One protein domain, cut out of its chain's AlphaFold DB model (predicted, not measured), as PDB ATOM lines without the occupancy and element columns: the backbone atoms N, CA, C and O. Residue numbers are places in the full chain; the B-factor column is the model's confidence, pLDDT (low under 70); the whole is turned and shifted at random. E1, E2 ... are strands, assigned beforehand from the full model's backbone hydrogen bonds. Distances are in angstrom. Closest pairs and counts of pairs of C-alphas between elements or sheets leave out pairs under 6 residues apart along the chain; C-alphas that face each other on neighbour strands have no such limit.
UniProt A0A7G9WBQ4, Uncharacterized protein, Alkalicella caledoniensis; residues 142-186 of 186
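Overview. This is residues 142 to 186 of the 186 residues of an uncharacterized protein of Alkalicella caledoniensis (UniProt A0A7G9WBQ4). The chain winds in two stacked turns, a short solenoid of roughly triangular outline, with E1, E2 and E3 along the three sides of one turn and E4, E5 and E6 beside them in the next. Each side is a small parallel sheet of two strands, E1 with E4, E2 with E5 and E3 with E6, and residues 142 to 143 lie beside E3 as the start of a further layer. The printed part has 45 residues with no named helix and six named strands, E1 to E6 in order along the chain. The class is all strand, though under half of the residues, 20 of 45, are in named elements. The whole is compact, with a radius of gyration of the C-alphas of 10.4 A, and spans 29 by 21 by 12 A.

Arrangement. E2, residues 153 to 156, and E5, residues 177 to 180, are parallel neighbours at 2 degrees. N 180 and O 155 are within hydrogen-bond range at 2.9 A, and so are N 155 and O 178 at 3.1 A. E2 runs on into E3, residues 159 to 161, across a break of 2 residues at 97 degrees. E5 runs on into E6, residues 183 to 185, across a break of 2 residues at 85 degrees. E3 and E6 are parallel at 14 degrees, with N 184 and O 159 at 2.8 A. On E3, residues 160 to 161 also pair with residues 142 to 143, parallel. E1, residues 147 to 149, and E4, residues 169 to 171, are parallel at 7 degrees, with N 149 and O 170 at 2.8 A. E1 and E2 meet only through their link. The closest C-alphas of E4 and E5 are those of Phe 171 and Gln 177, 7.2 A apart. Among the pairs that are apart are E1 and E3, and E4 and E6.

Along the chain. E2 measures 10.1 A from first to last C-alpha and E5 10.0 A; C-alpha 153 is at (-30.011, 33.128, 193.346). E3 and E4 each measure 6.8 A, and E1 and E6 each 6.5 A. E1 begins with C-alpha 147 at (-34.069, 22.528, 192.365), and E6 ends with C-alpha 185 at (-27.510, 14.487, 184.857).

Size, cuts and confidence. The two C-alphas farthest apart are those of Ser 174 and Tyr 186, 29.3 A. The printed part has no cut and ends at residue 186, the chain's last. The link from E3 to E4, with 7 residues, is short but not tight; the other four links between strands are tight. The mean pLDDT of the printed part is 86.9, and no printed residue is under 70.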
ATOM      1  N   TYR A 142     -25.323  18.759 194.864       89.06
ATOM      2  CA  TYR A 142     -25.979  17.516 194.446       89.06
ATOM      3  C   TYR A 142     -27.438  17.530 194.908       89.06
ATOM      4  O   TYR A 142     -27.695  17.763 196.091       89.06
ATOM      5  N   VAL A 143     -28.387  17.284 194.000       87.88
ATOM      6  CA  VAL A 143     -29.825  17.245 194.326       87.88
ATOM      7  C   VAL A 143     -30.502  16.063 193.658       87.88
ATOM      8  O   VAL A 143     -30.376  15.898 192.448       87.88
ATOM      9  N   SER A 144     -31.285  15.312 194.438       87.81
ATOM     10  CA  SER A 144     -31.940  14.088 193.970       87.81
ATOM     11  C   SER A 144     -33.455  14.178 193.718       87.81
ATOM     12  O   SER A 144     -34.119  13.186 193.440       87.81
ATOM     13  N   ASN A 145     -34.065  15.349 193.935       89.19
ATOM     14  CA  ASN A 145     -35.520  15.507 193.816       89.19
ATOM     15  C   ASN A 145     -35.936  16.718 192.976       89.19
ATOM     16  O   ASN A 145     -36.551  16.551 191.927       89.19
ATOM     17  N   SER A 146     -35.610  17.941 193.404       91.56
ATOM     18  CA  SER A 146     -35.853  19.143 192.600       91.56
ATOM     19  C   SER A 146     -35.015  20.334 193.064       91.56
ATOM     20  O   SER A 146     -34.712  20.481 194.248       91.56
ATOM     21  N   ILE A 147     -34.660  21.211 192.125       89.69
ATOM     22  CA  ILE A 147     -34.069  22.528 192.365       89.69
ATOM     23  C   ILE A 147     -35.138  23.578 192.074       89.69
ATOM     24  O   ILE A 147     -35.663  23.659 190.966       89.69
ATOM     25  N   THR A 148     -35.444  24.415 193.064       90.94
ATOM     26  CA  THR A 148     -36.347  25.559 192.893       90.94
ATOM     27  C   THR A 148     -35.598  26.851 193.180       90.94
ATOM     28  O   THR A 148     -35.193  27.098 194.315       90.94
ATOM     29  N   PHE A 149     -35.439  27.694 192.162       89.38
ATOM     30  CA  PHE A 149     -34.859  29.023 192.308       89.38
ATOM     31  C   PHE A 149     -35.942  30.037 192.689       89.38
ATOM     32  O   PHE A 149     -36.931  30.225 191.972       89.38
ATOM     33  N   SER A 150     -35.730  30.737 193.803       88.31
ATOM     34  CA  SER A 150     -36.554  31.865 194.245       88.31
ATOM     35  C   SER A 150     -35.695  33.124 194.403       88.31
ATOM     36  O   SER A 150     -34.496  33.052 194.680       88.31
ATOM     37  N   GLY A 151     -36.287  34.296 194.151       87.00
ATOM     38  CA  GLY A 151     -35.572  35.576 194.181       87.00
ATOM     39  C   GLY A 151     -34.368  35.628 193.231       87.00
ATOM     40  O   GLY A 151     -34.404  35.059 192.137       87.00
ATOM     41  N   SER A 152     -33.307  36.320 193.658       88.81
ATOM     42  CA  SER A 152     -32.019  36.378 192.950       88.81
ATOM     43  C   SER A 152     -31.053  35.363 193.559       88.81
ATOM     44  O   SER A 152     -30.551  35.578 194.661       88.81
ATOM     45  N   THR A 153     -30.806  34.261 192.851       88.31
ATOM     46  CA  THR A 153     -30.011  33.128 193.346       88.31
ATOM     47  C   THR A 153     -28.925  32.768 192.336       88.31
ATOM     48  O   THR A 153     -29.174  32.708 191.132       88.31
ATOM     49  N   ARG A 154     -27.714  32.504 192.833       90.12
ATOM     50  CA  ARG A 154     -26.547  32.143 192.023       90.12
ATOM     51  C   ARG A 154     -25.885  30.890 192.582       90.12
ATOM     52  O   ARG A 154     -25.519  30.878 193.753       90.12
ATOM     53  N   ILE A 155     -25.662  29.892 191.728       89.56
ATOM     54  CA  ILE A 155     -24.827  28.724 192.046       89.56
ATOM     55  C   ILE A 155     -23.487  28.877 191.321       89.56
ATOM     56  O   ILE A 155     -23.451  29.099 190.110       89.56
ATOM     57  N   LEU A 156     -22.388  28.808 192.074       91.62
ATOM     58  CA  LEU A 156     -21.019  28.886 191.564       91.62
ATOM     59  C   LEU A 156     -20.374  27.500 191.634       91.62
ATOM     60  O   LEU A 156     -20.095  27.022 192.729       91.62
ATOM     61  N   GLY A 157     -20.129  26.889 190.477       89.19
ATOM     62  CA  GLY A 157     -19.618  25.526 190.337       89.19
ATOM     63  C   GLY A 157     -20.657  24.561 189.764       89.19
ATOM     64  O   GLY A 157     -21.825  24.913 189.589       89.19
ATOM     65  N   SER A 158     -20.202  23.355 189.425       90.00
ATOM     66  CA  SER A 158     -21.023  22.359 188.735       90.00
ATOM     67  C   SER A 158     -22.127  21.799 189.630       90.00
ATOM     68  O   SER A 158     -21.964  21.679 190.846       90.00
ATOM     69  N   VAL A 159     -23.262  21.467 189.027       89.31
ATOM     70  CA  VAL A 159     -24.427  20.881 189.689       89.31
ATOM     71  C   VAL A 159     -24.595  19.459 189.189       89.31
ATOM     72  O   VAL A 159     -24.574  19.215 187.987       89.31
ATOM     73  N   ALA A 160     -24.790  18.529 190.111       89.44
ATOM     74  CA  ALA A 160     -25.040  17.135 189.805       89.44
ATOM     75  C   ALA A 160     -26.434  16.710 190.265       89.44
ATOM     76  O   ALA A 160     -26.911  17.126 191.324       89.44
ATOM     77  N   THR A 161     -27.099  15.885 189.465       88.06
ATOM     78  CA  THR A 161     -28.463  15.450 189.747       88.06
ATOM     79  C   THR A 161     -28.801  14.110 189.092       88.06
ATOM     80  O   THR A 161     -28.161  13.731 188.119       88.06
ATOM     81  N   ASP A 162     -29.811  13.423 189.621       89.25
ATOM     82  CA  ASP A 162     -30.431  12.201 189.085       89.25
ATOM     83  C   ASP A 162     -31.849  12.484 188.524       89.25
ATOM     84  O   ASP A 162     -32.744  11.631 188.530       89.25
ATOM     85  N   PHE A 163     -32.088  13.722 188.068       90.56
ATOM     86  CA  PHE A 163     -33.385  14.136 187.533       90.56
ATOM     87  C   PHE A 163     -33.792  13.334 186.299       90.56
ATOM     88  O   PHE A 163     -33.063  13.220 185.317       90.56
ATOM     89  N   ASN A 164     -35.036  12.870 186.320       88.88
ATOM     90  CA  ASN A 164     -35.682  12.126 185.246       88.88
ATOM     91  C   ASN A 164     -36.752  12.952 184.509       88.88
ATOM     92  O   ASN A 164     -37.371  12.456 183.567       88.88
ATOM     93  N   SER A 165     -36.977  14.206 184.919       85.88
ATOM     94  CA  SER A 165     -37.984  15.101 184.355       85.88
ATOM     95  C   SER A 165     -37.472  16.544 184.205       85.88
ATOM     96  O   SER A 165     -36.909  17.101 185.152       85.88
ATOM     97  N   PRO A 166     -37.767  17.226 183.075       81.12
ATOM     98  CA  PRO A 166     -37.443  18.643 182.871       81.12
ATOM     99  C   PRO A 166     -38.065  19.594 183.904       81.12
ATOM    100  O   PRO A 166     -37.611  20.723 184.056       81.12
ATOM    101  N   THR A 167     -39.112  19.163 184.614       85.94
ATOM    102  CA  THR A 167     -39.810  19.979 185.622       85.94
ATOM    103  C   THR A 167     -39.096  20.036 186.971       85.94
ATOM    104  O   THR A 167     -39.509  20.796 187.845       85.94
ATOM    105  N   GLN A 168     -38.037  19.247 187.162       90.88
ATOM    106  CA  GLN A 168     -37.298  19.190 188.423       90.88
ATOM    107  C   GLN A 168     -36.334  20.369 188.609       90.88
ATOM    108  O   GLN A 168     -35.843  20.560 189.717       90.88
ATOM    109  N   ILE A 169     -36.110  21.202 187.583       89.00
ATOM    110  CA  ILE A 169     -35.429  22.498 187.712       89.00
ATOM    111  C   ILE A 169     -36.431  23.608 187.400       89.00
ATOM    112  O   ILE A 169     -36.821  23.804 186.252       89.00
ATOM    113  N   ALA A 170     -36.838  24.348 188.430       88.38
ATOM    114  CA  ALA A 170     -37.842  25.399 188.324       88.38
ATOM    115  C   ALA A 170     -37.252  26.783 188.631       88.38
ATOM    116  O   ALA A 170     -36.662  27.006 189.691       88.38
ATOM    117  N   PHE A 171     -37.462  27.729 187.714       86.38
ATOM    118  CA  PHE A 171     -37.081  29.137 187.842       86.38
ATOM    119  C   PHE A 171     -38.337  29.968 188.142       86.38
ATOM    120  O   PHE A 171     -39.071  30.351 187.234       86.38
ATOM    121  N   ASN A 172     -38.632  30.198 189.429       79.69
ATOM    122  CA  ASN A 172     -39.953  30.659 189.886       79.69
ATOM    123  C   ASN A 172     -40.006  32.152 190.276       79.69
ATOM    124  O   ASN A 172     -40.827  32.547 191.106       79.69
ATOM    125  N   SER A 173     -39.130  33.013 189.745       76.94
ATOM    126  CA  SER A 173     -39.112  34.437 190.123       76.94
ATOM    127  C   SER A 173     -38.526  35.353 189.046       76.94
ATOM    128  O   SER A 173     -37.833  34.900 188.144       76.94
ATOM    129  N   SER A 174     -38.781  36.659 189.173       72.06
ATOM    130  CA  SER A 174     -38.321  37.732 188.276       72.06
ATOM    131  C   SER A 174     -36.898  38.247 188.569       72.06
ATOM    132  O   SER A 174     -36.493  39.274 188.027       72.06
ATOM    133  N   GLY A 175     -36.138  37.564 189.431       77.69
ATOM    134  CA  GLY A 175     -34.732  37.870 189.716       77.69
ATOM    135  C   GLY A 175     -33.759  37.203 188.737       77.69
ATOM    136  O   GLY A 175     -34.123  36.292 187.999       77.69
ATOM    137  N   GLY A 176     -32.493  37.628 188.747       84.88
ATOM    138  CA  GLY A 176     -31.436  36.943 187.997       84.88
ATOM    139  C   GLY A 176     -31.124  35.583 188.624       84.88
ATOM    140  O   GLY A 176     -30.695  35.525 189.777       84.88
ATOM    141  N   GLN A 177     -31.343  34.503 187.876       89.94
ATOM    142  CA  GLN A 177     -31.158  33.124 188.331       89.94
ATOM    143  C   GLN A 177     -30.242  32.394 187.357       89.94
ATOM    144  O   GLN A 177     -30.537  32.321 186.167       89.94
ATOM    145  N   TYR A 178     -29.100  31.908 187.838       88.12
ATOM    146  CA  TYR A 178     -28.125  31.257 186.970       88.12
ATOM    147  C   TYR A 178     -27.228  30.280 187.723       88.12
ATOM    148  O   TYR A 178     -26.869  30.471 188.891       88.12
ATOM    149  N   ILE A 179     -26.846  29.237 186.993       89.94
ATOM    150  CA  ILE A 179     -25.818  28.275 187.364       89.94
ATOM    151  C   ILE A 179     -24.576  28.644 186.560       89.94
ATOM    152  O   ILE A 179     -24.629  28.770 185.340       89.94
ATOM    153  N   SER A 180     -23.469  28.867 187.255       91.25
ATOM    154  CA  SER A 180     -22.170  29.159 186.658       91.25
ATOM    155  C   SER A 180     -21.273  27.936 186.838       91.25
ATOM    156  O   SER A 180     -20.451  27.903 187.754       91.25
ATOM    157  N   GLY A 181     -21.477  26.934 185.987       87.00
ATOM    158  CA  GLY A 181     -20.807  25.634 185.999       87.00
ATOM    159  C   GLY A 181     -21.529  24.644 185.083       87.00
ATOM    160  O   GLY A 181     -22.522  25.009 184.449       87.00
ATOM    161  N   ASP A 182     -21.047  23.404 185.034       87.25
ATOM    162  CA  ASP A 182     -21.688  22.340 184.255       87.25
ATOM    163  C   ASP A 182     -22.871  21.738 185.021       87.25
ATOM    164  O   ASP A 182     -22.864  21.679 186.251       87.25
ATOM    165  N   VAL A 183     -23.885  21.264 184.296       86.44
ATOM    166  CA  VAL A 183     -24.988  20.488 184.874       86.44
ATOM    167  C   VAL A 183     -24.838  19.041 184.423       86.44
ATOM    168  O   VAL A 183     -25.004  18.737 183.243       86.44
ATOM    169  N   TYR A 184     -24.517  18.157 185.365       85.56
ATOM    170  CA  TYR A 184     -24.402  16.722 185.137       85.56
ATOM    171  C   TYR A 184     -25.695  16.022 185.564       85.56
ATOM    172  O   TYR A 184     -26.103  16.125 186.722       85.56
ATOM    173  N   ILE A 185     -26.318  15.309 184.627       81.31
ATOM    174  CA  ILE A 185     -27.510  14.487 184.857       81.31
ATOM    175  C   ILE A 185     -27.077  13.024 184.731       81.31
ATOM    176  O   ILE A 185     -26.506  12.659 183.699       81.31
ATOM    177  N   TYR A 186     -27.306  12.235 185.780       71.25
ATOM    178  CA  TYR A 186     -26.929  10.820 185.882       71.25
ATOM    179  C   TYR A 186     -28.147   9.901 185.839       71.25
ATOM    180  O   TYR A 186     -29.200  10.293 186.387       71.25
TER     181      TYR A 186